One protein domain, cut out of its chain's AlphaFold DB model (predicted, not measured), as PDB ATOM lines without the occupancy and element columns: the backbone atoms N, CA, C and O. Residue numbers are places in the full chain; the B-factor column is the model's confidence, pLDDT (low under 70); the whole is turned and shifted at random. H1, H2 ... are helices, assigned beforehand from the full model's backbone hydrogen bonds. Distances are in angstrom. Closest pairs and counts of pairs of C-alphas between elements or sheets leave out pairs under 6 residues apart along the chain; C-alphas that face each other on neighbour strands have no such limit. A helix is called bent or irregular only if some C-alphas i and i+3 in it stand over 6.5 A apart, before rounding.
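Overview. This is residues 16 to 33, 167 to 223 and 335 to 374 of the 446 residues of the protein "SPX domain-containing protein" of Pterula gracilis (UniProt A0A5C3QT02). One very long helix, H3, makes the long axis, and five shorter helices, H1, H2, H4, H5 and H6, gather round its first part as a compact body, while its residues 202 to 223 stick out free as a straight arm. In the body, H1 and H4 run side by side, and H4 folds back into H5 as a helical hairpin. The printed part has 115 residues with six named helices in the order H1 to H6 and no named strand, an all-helix class. The whole is only just loose, close to extended, with a radius of gyration of the C-alphas of 19.7 A, and it is a rod spanning 70 by 28 by 22 A.

Along the chain. H1, residues 22 to 33, begins with C-alpha 22 at (152.725, 134.973, 175.286) and is 16.5 A long. H2 holds residues 168 to 174. H3, residues 177 to 223, runs 68.6 A from C-alpha 177 at (160.995, 153.170, 175.975) to C-alpha 223 at (146.951, 105.290, 128.938). H4, residues 343 to 353, is 15.2 A long. H5, residues 358 to 366, is 10.7 A long; it is neither bent nor irregular, but only just: C-alphas 363 and 366 are 6.1 A apart. H6, residues 370 to 373, ends with C-alpha 373 at (145.931, 136.404, 152.937).

Arrangement. H1 touches H3 at a shallow tilt of 18 degrees, opposite ways; the closest C-alphas, of Arg 28 and Phe 182, are 5.7 A apart, and H3 takes part with residues 178 to 186 alone. H1 touches H4 at a shallow tilt of 7 degrees, the same way, closest at the C-alphas of Ile 29 and Phe 349, 6.3 A. H4 and H5 form a helical hairpin at a steep tilt of 38 degrees, closest at the C-alphas of Leu 346 and Gln 358, 5.6 A. H2 and H5 only just touch, with 3 pairs of C-alphas within 8 A, closest at Phe 168 and Thr 360, 6.4 A. H3, with residues 194 to 197 alone, only just touches H6, also with 3 pairs, closest at the C-alphas of Glu 194 and Leu 371, 6.6 A. H3 is near H4 and near H5, while H1 and H5 are apart. In H1 to H5 every O i to N i+4 pair is within hydrogen-bond range; H6 is too short for such a pair.

Size, cuts and confidence. The C-alphas of Arg 33 and Lys 223, the two farthest apart, are 70.8 A apart. Without the free stretch the body spans 37 by 27 by 21 A. Residues 34 to 166 and 224 to 334 are not printed, with C-alpha gaps of 24.8 A and 42.9 A. The links that are printed whole are tight. Mean pLDDT of the printed part is 77.5; residues 16 to 18, 335 to 342 and 367 to 373 are under 70.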
ATOM      1  N   LYS A  16     155.418 123.758 167.891       62.31
ATOM      2  CA  LYS A  16     155.587 124.299 169.252       62.31
ATOM      3  C   LYS A  16     156.552 125.486 169.324       62.31
ATOM      4  O   LYS A  16     156.292 126.439 170.046       62.31
ATOM      5  N   LYS A  17     157.633 125.448 168.539       65.19
ATOM      6  CA  LYS A  17     158.657 126.508 168.485       65.19
ATOM      7  C   LYS A  17     158.226 127.756 167.704       65.19
ATOM      8  O   LYS A  17     158.858 128.796 167.843       65.19
ATOM      9  N   ALA A  18     157.187 127.643 166.882       66.94
ATOM     10  CA  ALA A  18     156.677 128.717 166.044       66.94
ATOM     11  C   ALA A  18     155.506 129.476 166.678       66.94
ATOM     12  O   ALA A  18     155.127 130.519 166.162       66.94
ATOM     13  N   TYR A  19     154.931 128.988 167.783       71.75
ATOM     14  CA  TYR A  19     153.866 129.719 168.470       71.75
ATOM     15  C   TYR A  19     154.393 130.998 169.126       71.75
ATOM     16  O   TYR A  19     155.530 131.055 169.604       71.75
ATOM     17  N   MET A  20     153.520 132.006 169.183       76.94
ATOM     18  CA  MET A  20     153.779 133.252 169.895       76.94
ATOM     19  C   MET A  20     154.005 133.009 171.387       76.94
ATOM     20  O   MET A  20     153.187 132.400 172.083       76.94
ATOM     21  N   ASP A  21     155.101 133.552 171.898       79.44
ATOM     22  CA  ASP A  21     155.555 133.358 173.262       79.44
ATOM     23  C   ASP A  21     154.867 134.358 174.204       79.44
ATOM     24  O   ASP A  21     155.421 135.351 174.686       79.44
ATOM     25  N   TYR A  22     153.589 134.095 174.486       76.06
ATOM     26  CA  TYR A  22     152.725 134.973 175.286       76.06
ATOM     27  C   TYR A  22     153.291 135.286 176.686       76.06
ATOM     28  O   TYR A  22     152.961 136.306 177.299       76.06
ATOM     29  N   ARG A  23     154.167 134.424 177.221       76.06
ATOM     30  CA  ARG A  23     154.826 134.646 178.517       76.06
ATOM     31  C   ARG A  23     155.813 135.808 178.462       76.06
ATOM     32  O   ARG A  23     155.874 136.564 179.432       76.06
ATOM     33  N   LEU A  24     156.551 135.958 177.363       81.06
ATOM     34  CA  LEU A  24     157.486 137.062 177.147       81.06
ATOM     35  C   LEU A  24     156.729 138.393 177.074       81.06
ATOM     36  O   LEU A  24     157.012 139.312 177.842       81.06
ATOM     37  N   LEU A  25     155.689 138.441 176.240       82.19
ATOM     38  CA  LEU A  25     154.813 139.605 176.073       82.19
ATOM     39  C   LEU A  25     154.168 140.024 177.397       82.19
ATOM     40  O   LEU A  25     154.184 141.194 177.774       82.19
ATOM     41  N   LYS A  26     153.670 139.059 178.177       80.19
ATOM     42  CA  LYS A  26     153.086 139.333 179.494       80.19
ATOM     43  C   LYS A  26     154.102 139.926 180.478       80.19
ATOM     44  O   LYS A  26     153.718 140.801 181.248       80.19
ATOM     45  N   LYS A  27     155.363 139.472 180.474       85.06
ATOM     46  CA  LYS A  27     156.421 140.048 181.325       85.06
ATOM     47  C   LYS A  27     156.682 141.513 180.972       85.06
ATOM     48  O   LYS A  27     156.789 142.326 181.881       85.06
ATOM     49  N   ARG A  28     156.712 141.852 179.679       83.94
ATOM     50  CA  ARG A  28     156.869 143.239 179.208       83.94
ATOM     51  C   ARG A  28     155.687 144.123 179.618       83.94
ATOM     52  O   ARG A  28     155.902 145.190 180.170       83.94
ATOM     53  N   ILE A  29     154.451 143.630 179.496       84.56
ATOM     54  CA  ILE A  29     153.261 144.342 180.007       84.56
ATOM     55  C   ILE A  29     153.343 144.552 181.526       84.56
ATOM     56  O   ILE A  29     152.964 145.604 182.040       84.56
ATOM     57  N   SER A  30     153.828 143.555 182.272       84.44
ATOM     58  CA  SER A  30     154.040 143.691 183.715       84.44
ATOM     59  C   SER A  30     155.106 144.733 184.061       84.44
ATOM     60  O   SER A  30     154.909 145.438 185.046       84.44
ATOM     61  N   ALA A  31     156.169 144.857 183.261       84.06
ATOM     62  CA  ALA A  31     157.197 145.885 183.424       84.06
ATOM     63  C   ALA A  31     156.633 147.297 183.187       84.06
ATOM     64  O   ALA A  31     156.755 148.141 184.063       84.06
ATOM     65  N   ILE A  32     155.880 147.502 182.097       85.06
ATOM     66  CA  ILE A  32     155.198 148.780 181.804       85.06
ATOM     67  C   ILE A  32     154.266 149.187 182.957       85.06
ATOM     68  O   ILE A  32     154.210 150.346 183.362       85.06
ATOM     69  N   ARG A  33     153.535 148.220 183.529       83.75
ATOM     70  CA  ARG A  33     152.670 148.478 184.688       83.75
ATOM     71  C   ARG A  33     153.464 148.883 185.933       83.75
ATOM     72  O   ARG A  33     152.930 149.615 186.756       83.75
ATOM     73  N   PRO A 167     149.307 157.156 161.623       71.06
ATOM     74  CA  PRO A 167     150.075 155.992 161.187       71.06
ATOM     75  C   PRO A 167     150.812 155.381 162.383       71.06
ATOM     76  O   PRO A 167     151.241 156.105 163.284       71.06
ATOM     77  N   PHE A 168     150.983 154.052 162.407       72.00
ATOM     78  CA  PHE A 168     151.602 153.374 163.553       72.00
ATOM     79  C   PHE A 168     152.982 153.950 163.899       72.00
ATOM     80  O   PHE A 168     153.367 153.943 165.060       72.00
ATOM     81  N   VAL A 169     153.695 154.499 162.913       73.94
ATOM     82  CA  VAL A 169     154.987 155.180 163.079       73.94
ATOM     83  C   VAL A 169     154.892 156.373 164.036       73.94
ATOM     84  O   VAL A 169     155.679 156.472 164.970       73.94
ATOM     85  N   GLU A 170     153.886 157.233 163.880       74.12
ATOM     86  CA  GLU A 170     153.684 158.383 164.772       74.12
ATOM     87  C   GLU A 170     153.268 157.938 166.178       74.12
ATOM     88  O   GLU A 170     153.665 158.536 167.180       74.12
ATOM     89  N   LEU A 171     152.509 156.842 166.265       75.38
ATOM     90  CA  LEU A 171     152.180 156.223 167.543       75.38
ATOM     91  C   LEU A 171     153.452 155.674 168.209       75.38
ATOM     92  O   LEU A 171     153.676 155.985 169.376       75.38
ATOM     93  N   TYR A 172     154.299 154.950 167.463       80.06
ATOM     94  CA  TYR A 172     155.590 154.386 167.888       80.06
ATOM     95  C   TYR A 172     156.512 155.449 168.503       80.06
ATOM     96  O   TYR A 172     157.073 155.259 169.591       80.06
ATOM     97  N   ASP A 173     156.595 156.610 167.857       80.44
ATOM     98  CA  ASP A 173     157.420 157.730 168.305       80.44
ATOM     99  C   ASP A 173     156.887 158.395 169.582       80.44
ATOM    100  O   ASP A 173     157.673 158.888 170.390       80.44
ATOM    101  N   SER A 174     155.579 158.333 169.838       78.81
ATOM    102  CA  SER A 174     154.968 158.871 171.063       78.81
ATOM    103  C   SER A 174     155.082 157.961 172.301       78.81
ATOM    104  O   SER A 174     154.772 158.397 173.410       78.81
ATOM    105  N   LEU A 175     155.520 156.706 172.138       83.19
ATOM    106  CA  LEU A 175     155.547 155.710 173.219       83.19
ATOM    107  C   LEU A 175     156.799 155.793 174.104       83.19
ATOM    108  O   LEU A 175     157.900 156.113 173.649       83.19
ATOM    109  N   SER A 176     156.630 155.401 175.370       84.88
ATOM    110  CA  SER A 176     157.717 155.231 176.342       84.88
ATOM    111  C   SER A 176     158.712 154.138 175.901       84.88
ATOM    112  O   SER A 176     158.302 153.167 175.258       84.88
ATOM    113  N   PRO A 177     160.006 154.208 176.285       85.56
ATOM    114  CA  PRO A 177     160.995 153.170 175.975       85.56
ATOM    115  C   PRO A 177     160.556 151.740 176.337       85.56
ATOM    116  O   PRO A 177     160.821 150.802 175.584       85.56
ATOM    117  N   ALA A 178     159.837 151.550 177.447       83.12
ATOM    118  CA  ALA A 178     159.322 150.235 177.834       83.12
ATOM    119  C   ALA A 178     158.118 149.781 177.000       83.12
ATOM    120  O   ALA A 178     157.941 148.583 176.760       83.12
ATOM    121  N   GLU A 179     157.300 150.727 176.539       84.62
ATOM    122  CA  GLU A 179     156.177 150.461 175.643       84.62
ATOM    123  C   GLU A 179     156.689 150.106 174.234       84.62
ATOM    124  O   GLU A 179     156.220 149.129 173.649       84.62
ATOM    125  N   ARG A 180     157.733 150.785 173.738       87.69
ATOM    126  CA  ARG A 180     158.439 150.417 172.495       87.69
ATOM    127  C   ARG A 180     159.046 149.018 172.576       87.69
ATOM    128  O   ARG A 180     158.795 148.196 171.702       87.69
ATOM    129  N   ALA A 181     159.706 148.682 173.688       86.38
ATOM    130  CA  ALA A 181     160.266 147.346 173.902       86.38
ATOM    131  C   ALA A 181     159.208 146.218 173.893       86.38
ATOM    132  O   ALA A 181     159.538 145.060 173.621       86.38
ATOM    133  N   PHE A 182     157.942 146.518 174.209       87.50
ATOM    134  CA  PHE A 182     156.839 145.571 174.029       87.50
ATOM    135  C   PHE A 182     156.497 145.374 172.548       87.50
ATOM    136  O   PHE A 182     156.355 144.226 172.127       87.50
ATOM    137  N   PHE A 183     156.395 146.455 171.770       85.56
ATOM    138  CA  PHE A 183     156.121 146.380 170.332       85.56
ATOM    139  C   PHE A 183     157.267 145.735 169.548       85.56
ATOM    140  O   PHE A 183     156.997 144.924 168.670       85.56
ATOM    141  N   ASP A 184     158.522 145.977 169.923       88.69
ATOM    142  CA  ASP A 184     159.681 145.317 169.308       88.69
ATOM    143  C   ASP A 184     159.659 143.805 169.564       88.69
ATOM    144  O   ASP A 184     159.874 142.994 168.662       88.69
ATOM    145  N   ALA A 185     159.338 143.403 170.799       86.56
ATOM    146  CA  ALA A 185     159.183 141.994 171.144       86.56
ATOM    147  C   ALA A 185     157.993 141.358 170.411       86.56
ATOM    148  O   ALA A 185     158.068 140.203 170.005       86.56
ATOM    149  N   LEU A 186     156.897 142.097 170.237       86.19
ATOM    150  CA  LEU A 186     155.735 141.638 169.488       86.19
ATOM    151  C   LEU A 186     156.041 141.478 167.996       86.19
ATOM    152  O   LEU A 186     155.640 140.472 167.416       86.19
ATOM    153  N   GLN A 187     156.765 142.426 167.397       87.44
ATOM    154  CA  GLN A 187     157.195 142.345 166.004       87.44
ATOM    155  C   GLN A 187     158.113 141.140 165.793       87.44
ATOM    156  O   GLN A 187     157.851 140.338 164.908       87.44
ATOM    157  N   GLY A 188     159.111 140.929 166.658       86.19
ATOM    158  CA  GLY A 188     159.991 139.760 166.552       86.19
ATOM    159  C   GLY A 188     159.250 138.424 166.712       86.19
ATOM    160  O   GLY A 188     159.589 137.427 166.075       86.19
ATOM    161  N   GLU A 189     158.198 138.398 167.531       86.69
ATOM    162  CA  GLU A 189     157.313 137.241 167.648       86.69
ATOM    163  C   GLU A 189     156.450 137.029 166.391       86.69
ATOM    164  O   GLU A 189     156.238 135.881 165.995       86.69
ATOM    165  N   LEU A 190     156.001 138.104 165.737       84.75
ATOM    166  CA  LEU A 190     155.276 138.054 164.467       84.75
ATOM    167  C   LEU A 190     156.181 137.582 163.319       84.75
ATOM    168  O   LEU A 190     155.808 136.654 162.604       84.75
ATOM    169  N   ASP A 191     157.392 138.129 163.206       85.38
ATOM    170  CA  ASP A 191     158.384 137.757 162.188       85.38
ATOM    171  C   ASP A 191     158.762 136.274 162.301       85.38
ATOM    172  O   ASP A 191     158.910 135.567 161.304       85.38
ATOM    173  N   LYS A 192     158.865 135.757 163.532       87.12
ATOM    174  CA  LYS A 192     159.084 134.327 163.790       87.12
ATOM    175  C   LYS A 192     157.942 133.469 163.236       87.12
ATOM    176  O   LYS A 192     158.200 132.430 162.623       87.12
ATOM    177  N   VAL A 193     156.692 133.878 163.468       83.19
ATOM    178  CA  VAL A 193     155.500 133.178 162.960       83.19
ATOM    179  C   VAL A 193     155.442 133.256 161.434       83.19
ATOM    180  O   VAL A 193     155.176 132.247 160.782       83.19
ATOM    181  N   GLU A 194     155.739 134.418 160.854       83.75
ATOM    182  CA  GLU A 194     155.753 134.627 159.406       83.75
ATOM    183  C   GLU A 194     156.847 133.802 158.718       83.75
ATOM    184  O   GLU A 194     156.562 133.063 157.775       83.75
ATOM    185  N   ALA A 195     158.076 133.821 159.234       84.88
ATOM    186  CA  ALA A 195     159.175 133.009 158.717       84.88
ATOM    187  C   ALA A 195     158.849 131.508 158.772       84.88
ATOM    188  O   ALA A 195     159.146 130.752 157.840       84.88
ATOM    189  N   PHE A 196     158.202 131.068 159.853       84.19
ATOM    190  CA  PHE A 196     157.718 129.699 159.960       84.19
ATOM    191  C   PHE A 196     156.640 129.389 158.913       84.19
ATOM    192  O   PHE A 196     156.721 128.354 158.246       84.19
ATOM    193  N   TYR A 197     155.663 130.280 158.733       82.38
ATOM    194  CA  TYR A 197     154.607 130.122 157.738       82.38
ATOM    195  C   TYR A 197     155.175 130.008 156.322       82.38
ATOM    196  O   TYR A 197     154.849 129.057 155.616       82.38
ATOM    197  N   LEU A 198     156.078 130.911 155.932       84.69
ATOM    198  CA  LEU A 198     156.713 130.916 154.612       84.69
ATOM    199  C   LEU A 198     157.481 129.617 154.345       84.69
ATOM    200  O   LEU A 198     157.387 129.031 153.263       84.69
ATOM    201  N   ARG A 199     158.199 129.112 155.354       84.75
ATOM    202  CA  ARG A 199     158.892 127.825 155.257       84.75
ATOM    203  C   ARG A 199     157.915 126.673 155.043       84.75
ATOM    204  O   ARG A 199     158.152 125.815 154.189       84.75
ATOM    205  N   GLN A 200     156.821 126.649 155.800       81.25
ATOM    206  CA  GLN A 200     155.792 125.622 155.652       81.25
ATOM    207  C   GLN A 200     155.084 125.720 154.304       81.25
ATOM    208  O   GLN A 200     154.832 124.700 153.668       81.25
ATOM    209  N   GLU A 201     154.797 126.923 153.826       83.50
ATOM    210  CA  GLU A 201     154.218 127.143 152.510       83.50
ATOM    211  C   GLU A 201     155.128 126.590 151.406       83.50
ATOM    212  O   GLU A 201     154.658 125.868 150.524       83.50
ATOM    213  N   GLN A 202     156.435 126.849 151.479       85.75
ATOM    214  CA  GLN A 202     157.407 126.306 150.532       85.75
ATOM    215  C   GLN A 202     157.463 124.772 150.578       85.75
ATOM    216  O   GLN A 202     157.457 124.120 149.533       85.75
ATOM    217  N   GLU A 203     157.457 124.175 151.772       84.69
ATOM    218  CA  GLU A 203     157.391 122.718 151.933       84.69
ATOM    219  C   GLU A 203     156.126 122.141 151.274       84.69
ATOM    220  O   GLU A 203     156.183 121.125 150.571       84.69
ATOM    221  N   MET A 204     154.980 122.802 151.456       80.06
ATOM    222  CA  MET A 204     153.710 122.394 150.857       80.06
ATOM    223  C   MET A 204     153.725 122.545 149.333       80.06
ATOM    224  O   MET A 204     153.241 121.645 148.649       80.06
ATOM    225  N   ARG A 205     154.354 123.596 148.788       86.88
ATOM    226  CA  ARG A 205     154.572 123.762 147.337       86.88
ATOM    227  C   ARG A 205     155.384 122.612 146.755       86.88
ATOM    228  O   ARG A 205     154.980 122.006 145.766       86.88
ATOM    229  N   VAL A 206     156.507 122.265 147.382       88.44
ATOM    230  CA  VAL A 206     157.362 121.158 146.921       88.44
ATOM    231  C   VAL A 206     156.593 119.836 146.935       88.44
ATOM    232  O   VAL A 206     156.636 119.069 145.971       88.44
ATOM    233  N   ARG A 207     155.838 119.574 148.008       85.06
ATOM    234  CA  ARG A 207     154.979 118.386 148.104       85.06
ATOM    235  C   ARG A 207     153.889 118.377 147.040       85.06
ATOM    236  O   ARG A 207     153.645 117.324 146.451       85.06
ATOM    237  N   PHE A 208     153.266 119.523 146.782       85.81
ATOM    238  CA  PHE A 208     152.248 119.679 145.751       85.81
ATOM    239  C   PHE A 208     152.805 119.304 144.372       85.81
ATOM    240  O   PHE A 208     152.258 118.421 143.715       85.81
ATOM    241  N   PHE A 209     153.949 119.865 143.971       89.19
ATOM    242  CA  PHE A 209     154.562 119.543 142.678       89.19
ATOM    243  C   PHE A 209     154.935 118.064 142.551       89.19
ATOM    244  O   PHE A 209     154.727 117.451 141.502       89.19
ATOM    245  N   LYS A 210     155.436 117.453 143.630       88.19
ATOM    246  CA  LYS A 210     155.738 116.017 143.642       88.19
ATOM    247  C   LYS A 210     154.483 115.174 143.401       88.19
ATOM    248  O   LYS A 210     154.515 114.270 142.570       88.19
ATOM    249  N   LEU A 211     153.390 115.480 144.099       84.56
ATOM    250  CA  LEU A 211     152.113 114.779 143.941       84.56
ATOM    251  C   LEU A 211     151.532 114.962 142.535       84.56
ATOM    252  O   LEU A 211     151.045 114.000 141.944       84.56
ATOM    253  N   GLN A 212     151.636 116.166 141.973       86.00
ATOM    254  CA  GLN A 212     151.189 116.452 140.613       86.00
ATOM    255  C   GLN A 212     151.942 115.591 139.590       86.00
ATOM    256  O   GLN A 212     151.317 114.969 138.733       86.00
ATOM    257  N   LYS A 213     153.271 115.486 139.725       89.75
ATOM    258  CA  LYS A 213     154.097 114.636 138.859       89.75
ATOM    259  C   LYS A 213     153.712 113.159 138.970       89.75
ATOM    260  O   LYS A 213     153.534 112.495 137.952       89.75
ATOM    261  N   GLN A 214     153.529 112.659 140.193       86.31
ATOM    262  CA  GLN A 214     153.095 111.276 140.424       86.31
ATOM    263  C   GLN A 214     151.737 110.989 139.773       86.31
ATOM    264  O   GLN A 214     151.537 109.932 139.175       86.31
ATOM    265  N   LEU A 215     150.807 111.941 139.851       85.00
ATOM    266  CA  LEU A 215     149.497 111.816 139.224       85.00
ATOM    267  C   LEU A 215     149.589 111.791 137.690       85.00
ATOM    268  O   LEU A 215     148.880 111.026 137.035       85.00
ATOM    269  N   GLU A 216     150.471 112.603 137.112       85.12
ATOM    270  CA  GLU A 216     150.715 112.623 135.672       85.12
ATOM    271  C   GLU A 216     151.316 111.298 135.175       85.12
ATOM    272  O   GLU A 216     150.848 110.741 134.178       85.12
ATOM    273  N   GLU A 217     152.310 110.762 135.887       89.19
ATOM    274  CA  GLU A 217     152.923 109.459 135.596       89.19
ATOM    275  C   GLU A 217     151.888 108.329 135.647       89.19
ATOM    276  O   GLU A 217     151.799 107.529 134.714       89.19
ATOM    277  N   LEU A 218     151.020 108.316 136.664       83.81
ATOM    278  CA  LEU A 218     149.901 107.372 136.737       83.81
ATOM    279  C   LEU A 218     148.949 107.508 135.545       83.81
ATOM    280  O   LEU A 218     148.499 106.503 134.991       83.81
ATOM    281  N   GLY A 219     148.667 108.737 135.110       81.62
ATOM    282  CA  GLY A 219     147.879 108.992 133.906       81.62
ATOM    283  C   GLY A 219     148.521 108.400 132.647       81.62
ATOM    284  O   GLY A 219     147.828 107.779 131.839       81.62
ATOM    285  N   LYS A 220     149.843 108.545 132.490       87.50
ATOM    286  CA  LYS A 220     150.611 107.956 131.378       87.50
ATOM    287  C   LYS A 220     150.576 106.432 131.426       87.50
ATOM    288  O   LYS A 220     150.265 105.812 130.412       87.50
ATOM    289  N   HIS A 221     150.804 105.834 132.596       83.75
ATOM    290  CA  HIS A 221     150.750 104.381 132.777       83.75
ATOM    291  C   HIS A 221     149.361 103.822 132.475       83.75
ATOM    292  O   HIS A 221     149.246 102.819 131.778       83.75
ATOM    293  N   ARG A 222     148.295 104.497 132.922       81.50
ATOM    294  CA  ARG A 222     146.921 104.097 132.603       81.50
ATOM    295  C   ARG A 222     146.675 104.137 131.097       81.50
ATOM    296  O   ARG A 222     146.131 103.179 130.564       81.50
ATOM    297  N   LYS A 223     147.090 105.199 130.402       84.19
ATOM    298  CA  LYS A 223     146.951 105.290 128.938       84.19
ATOM    299  C   LYS A 223     147.743 104.198 128.218       84.19
ATOM    300  O   LYS A 223     147.182 103.548 127.349       84.19
ATOM    301  N   SER A 335     141.160 129.374 162.540       34.16
ATOM    302  CA  SER A 335     140.483 129.455 163.850       34.16
ATOM    303  C   SER A 335     141.416 129.817 165.013       34.16
ATOM    304  O   SER A 335     140.942 130.129 166.098       34.16
ATOM    305  N   LEU A 336     142.734 129.803 164.796       39.69
ATOM    306  CA  LEU A 336     143.753 130.324 165.718       39.69
ATOM    307  C   LEU A 336     143.968 131.841 165.576       39.69
ATOM    308  O   LEU A 336     144.817 132.402 166.269       39.69
ATOM    309  N   GLY A 337     143.190 132.510 164.717       39.97
ATOM    310  CA  GLY A 337     143.263 133.956 164.505       39.97
ATOM    311  C   GLY A 337     142.964 134.788 165.755       39.97
ATOM    312  O   GLY A 337     143.490 135.891 165.863       39.97
ATOM    313  N   GLU A 338     142.206 134.260 166.724       39.09
ATOM    314  CA  GLU A 338     141.854 134.992 167.954       39.09
ATOM    315  C   GLU A 338     142.856 134.804 169.110       39.09
ATOM    316  O   GLU A 338     143.097 135.750 169.859       39.09
ATOM    317  N   ASP A 339     143.499 133.636 169.230       44.09
ATOM    318  CA  ASP A 339     144.362 133.305 170.381       44.09
ATOM    319  C   ASP A 339     145.867 133.256 170.048       44.09
ATOM    320  O   ASP A 339     146.701 133.402 170.945       44.09
ATOM    321  N   GLY A 340     146.235 133.074 168.773       48.97
ATOM    322  CA  GLY A 340     147.623 132.914 168.317       48.97
ATOM    323  C   GLY A 340     148.256 134.144 167.659       48.97
ATOM    324  O   GLY A 340     149.470 134.163 167.501       48.97
ATOM    325  N   SER A 341     147.470 135.166 167.298       54.78
ATOM    326  CA  SER A 341     147.925 136.344 166.528       54.78
ATOM    327  C   SER A 341     148.418 137.518 167.386       54.78
ATOM    328  O   SER A 341     148.712 138.594 166.874       54.78
ATOM    329  N   GLY A 342     148.470 137.348 168.711       59.50
ATOM    330  CA  GLY A 342     148.856 138.424 169.626       59.50
ATOM    331  C   GLY A 342     147.718 139.345 170.058       59.50
ATOM    332  O   GLY A 342     147.933 140.160 170.953       59.50
ATOM    333  N   ILE A 343     146.495 139.166 169.540       70.25
ATOM    334  CA  ILE A 343     145.293 139.910 169.967       70.25
ATOM    335  C   ILE A 343     145.114 139.918 171.495       70.25
ATOM    336  O   ILE A 343     144.889 140.991 172.058       70.25
ATOM    337  N   PRO A 344     145.272 138.797 172.231       72.25
ATOM    338  CA  PRO A 344     145.119 138.822 173.686       72.25
ATOM    339  C   PRO A 344     146.232 139.598 174.407       72.25
ATOM    340  O   PRO A 344     146.054 139.999 175.562       72.25
ATOM    341  N   ALA A 345     147.403 139.763 173.780       73.31
ATOM    342  CA  ALA A 345     148.515 140.545 174.321       73.31
ATOM    343  C   ALA A 345     148.279 142.037 174.066       73.31
ATOM    344  O   ALA A 345     148.366 142.821 175.006       73.31
ATOM    345  N   LEU A 346     147.866 142.390 172.846       78.62
ATOM    346  CA  LEU A 346     147.443 143.736 172.451       78.62
ATOM    347  C   LEU A 346     146.282 144.246 173.299       78.62
ATOM    348  O   LEU A 346     146.392 145.290 173.927       78.62
ATOM    349  N   LYS A 347     145.219 143.454 173.450       78.88
ATOM    350  CA  LYS A 347     144.069 143.808 174.291       78.88
ATOM    351  C   LYS A 347     144.453 144.037 175.752       78.88
ATOM    352  O   LYS A 347     143.845 144.844 176.455       78.88
ATOM    353  N   LYS A 348     145.449 143.298 176.251       78.44
ATOM    354  CA  LYS A 348     145.971 143.509 177.601       78.44
ATOM    355  C   LYS A 348     146.828 144.775 177.669       78.44
ATOM    356  O   LYS A 348     146.712 145.494 178.650       78.44
ATOM    357  N   PHE A 349     147.636 145.054 176.649       80.69
ATOM    358  CA  PHE A 349     148.381 146.302 176.534       80.69
ATOM    359  C   PHE A 349     147.434 147.510 176.559       80.69
ATOM    360  O   PHE A 349     147.560 148.328 177.464       80.69
ATOM    361  N   GLU A 350     146.407 147.552 175.701       84.06
ATOM    362  CA  GLU A 350     145.428 148.652 175.668       84.06
ATOM    363  C   GLU A 350     144.710 148.835 177.010       84.06
ATOM    364  O   GLU A 350     144.536 149.952 177.487       84.06
ATOM    365  N   LYS A 351     144.337 147.735 177.676       83.56
ATOM    366  CA  LYS A 351     143.721 147.792 179.009       83.56
ATOM    367  C   LYS A 351     144.651 148.395 180.070       83.56
ATOM    368  O   LYS A 351     144.171 148.931 181.065       83.56
ATOM    369  N   ASN A 352     145.960 148.238 179.906       76.50
ATOM    370  CA  ASN A 352     146.968 148.660 180.869       76.50
ATOM    371  C   ASN A 352     147.513 150.071 180.598       76.50
ATOM    372  O   ASN A 352     147.891 150.738 181.555       76.50
ATOM    373  N   THR A 353     147.560 150.512 179.340       75.12
ATOM    374  CA  THR A 353     148.116 151.818 178.938       75.12
ATOM    375  C   THR A 353     147.050 152.827 178.515       75.12
ATOM    376  O   THR A 353     147.319 154.025 178.529       75.12
ATOM    377  N   GLY A 354     145.846 152.367 178.157       74.19
ATOM    378  CA  GLY A 354     144.768 153.195 177.609       74.19
ATOM    379  C   GLY A 354     144.986 153.634 176.157       74.19
ATOM    380  O   GLY A 354     144.144 154.339 175.610       74.19
ATOM    381  N   ILE A 355     146.094 153.228 175.525       78.69
ATOM    382  CA  ILE A 355     146.462 153.629 174.162       78.69
ATOM    383  C   ILE A 355     145.773 152.682 173.165       78.69
ATOM    384  O   ILE A 355     146.032 151.477 173.237       78.69
ATOM    385  N   PRO A 356     144.928 153.176 172.236       74.56
ATOM    386  CA  PRO A 356     144.256 152.343 171.240       74.56
ATOM    387  C   PRO A 356     145.231 151.959 170.115       74.56
ATOM    388  O   PRO A 356     145.297 152.608 169.074       74.56
ATOM    389  N   ALA A 357     146.029 150.919 170.345       75.50
ATOM    390  CA  ALA A 357     147.067 150.454 169.423       75.50
ATOM    391  C   ALA A 357     146.693 149.160 168.676       75.50
ATOM    392  O   ALA A 357     147.332 148.811 167.685       75.50
ATOM    393  N   GLN A 358     145.662 148.436 169.125       77.81
ATOM    394  CA  GLN A 358     145.293 147.128 168.590       77.81
ATOM    395  C   GLN A 358     144.813 147.232 167.145       77.81
ATOM    396  O   GLN A 358     145.297 146.498 166.289       77.81
ATOM    397  N   LEU A 359     143.859 148.124 166.876       73.81
ATOM    398  CA  LEU A 359     143.235 148.227 165.557       73.81
ATOM    399  C   LEU A 359     144.249 148.658 164.488       73.81
ATOM    400  O   LEU A 359     144.315 148.042 163.428       73.81
ATOM    401  N   THR A 360     145.073 149.661 164.802       77.50
ATOM    402  CA  THR A 360     146.121 150.178 163.913       77.50
ATOM    403  C   THR A 360     147.171 149.108 163.614       77.50
ATOM    404  O   THR A 360     147.520 148.892 162.457       77.50
ATOM    405  N   TRP A 361     147.619 148.371 164.636       77.19
ATOM    406  CA  TRP A 361     148.587 147.287 164.467       77.19
ATOM    407  C   TRP A 361     148.044 146.131 163.622       77.19
ATOM    408  O   TRP A 361     148.741 145.623 162.746       77.19
ATOM    409  N   MET A 362     146.800 145.704 163.859       76.00
ATOM    410  CA  MET A 362     146.207 144.603 163.097       76.00
ATOM    411  C   MET A 362     146.043 144.956 161.618       76.00
ATOM    412  O   MET A 362     146.458 144.170 160.767       76.00
ATOM    413  N   ALA A 363     145.516 146.148 161.325       76.19
ATOM    414  CA  ALA A 363     145.318 146.608 159.954       76.19
ATOM    415  C   ALA A 363     146.646 146.740 159.192       76.19
ATOM    416  O   ALA A 363     146.738 146.356 158.028       76.19
ATOM    417  N   GLU A 364     147.689 147.262 159.846       75.25
ATOM    418  CA  GLU A 364     148.963 147.539 159.180       75.25
ATOM    419  C   GLU A 364     149.900 146.330 159.111       75.25
ATOM    420  O   GLU A 364     150.650 146.224 158.145       75.25
ATOM    421  N   LYS A 365     149.900 145.425 160.102       73.38
ATOM    422  CA  LYS A 365     150.881 144.323 160.185       73.38
ATOM    423  C   LYS A 365     150.306 142.939 159.897       73.38
ATOM    424  O   LYS A 365     151.017 142.088 159.373       73.38
ATOM    425  N   ILE A 366     149.048 142.682 160.257       73.06
ATOM    426  CA  ILE A 366     148.453 141.336 160.171       73.06
ATOM    427  C   ILE A 366     147.595 141.202 158.912       73.06
ATOM    428  O   ILE A 366     147.758 140.233 158.171       73.06
ATOM    429  N   ASP A 367     146.731 142.181 158.642       66.81
ATOM    430  CA  ASP A 367     145.827 142.160 157.486       66.81
ATOM    431  C   ASP A 367     146.558 142.438 156.159       66.81
ATOM    432  O   ASP A 367     146.167 141.918 155.114       66.81
ATOM    433  N   SER A 368     147.648 143.212 156.198       64.25
ATOM    434  CA  SER A 368     148.530 143.464 155.047       64.25
ATOM    435  C   SER A 368     149.533 142.325 154.787       64.25
ATOM    436  O   SER A 368     150.065 142.205 153.681       64.25
ATOM    437  N   GLY A 369     149.803 141.500 155.805       66.06
ATOM    438  CA  GLY A 369     150.857 140.492 155.797       66.06
ATOM    439  C   GLY A 369     150.463 139.182 155.112       66.06
ATOM    440  O   GLY A 369     149.290 138.875 154.874       66.06
ATOM    441  N   VAL A 370     151.466 138.339 154.846       61.75
ATOM    442  CA  VAL A 370     151.284 137.016 154.212       61.75
ATOM    443  C   VAL A 370     150.361 136.108 155.040       61.75
ATOM    444  O   VAL A 370     149.594 135.308 154.490       61.75
ATOM    445  N   LEU A 371     150.383 136.291 156.363       64.44
ATOM    446  CA  LEU A 371     149.561 135.567 157.332       64.44
ATOM    447  C   LEU A 371     148.055 135.818 157.150       64.44
ATOM    448  O   LEU A 371     147.269 134.882 157.307       64.44
ATOM    449  N   GLY A 372     147.649 137.042 156.793       58.31
ATOM    450  CA  GLY A 372     146.241 137.408 156.613       58.31
ATOM    451  C   GLY A 372     145.645 136.852 155.320       58.31
ATOM    452  O   GLY A 372     144.515 136.359 155.295       58.31
ATOM    453  N   SER A 373     146.426 136.855 154.236       65.94
ATOM    454  CA  SER A 373     145.931 136.404 152.937       65.94
ATOM    455  C   SER A 373     145.761 134.890 152.896       65.94
ATOM    456  O   SER A 373     144.688 134.422 152.521       65.94
ATOM    457  N   GLY A 374     146.766 134.088 153.276       70.75
ATOM    458  CA  GLY A 374     146.719 132.612 153.238       70.75
ATOM    459  C   GLY A 374     146.208 131.992 151.919       70.75
ATOM    460  O   GLY A 374     145.836 130.815 151.872       70.75
TER     461      GLY A 374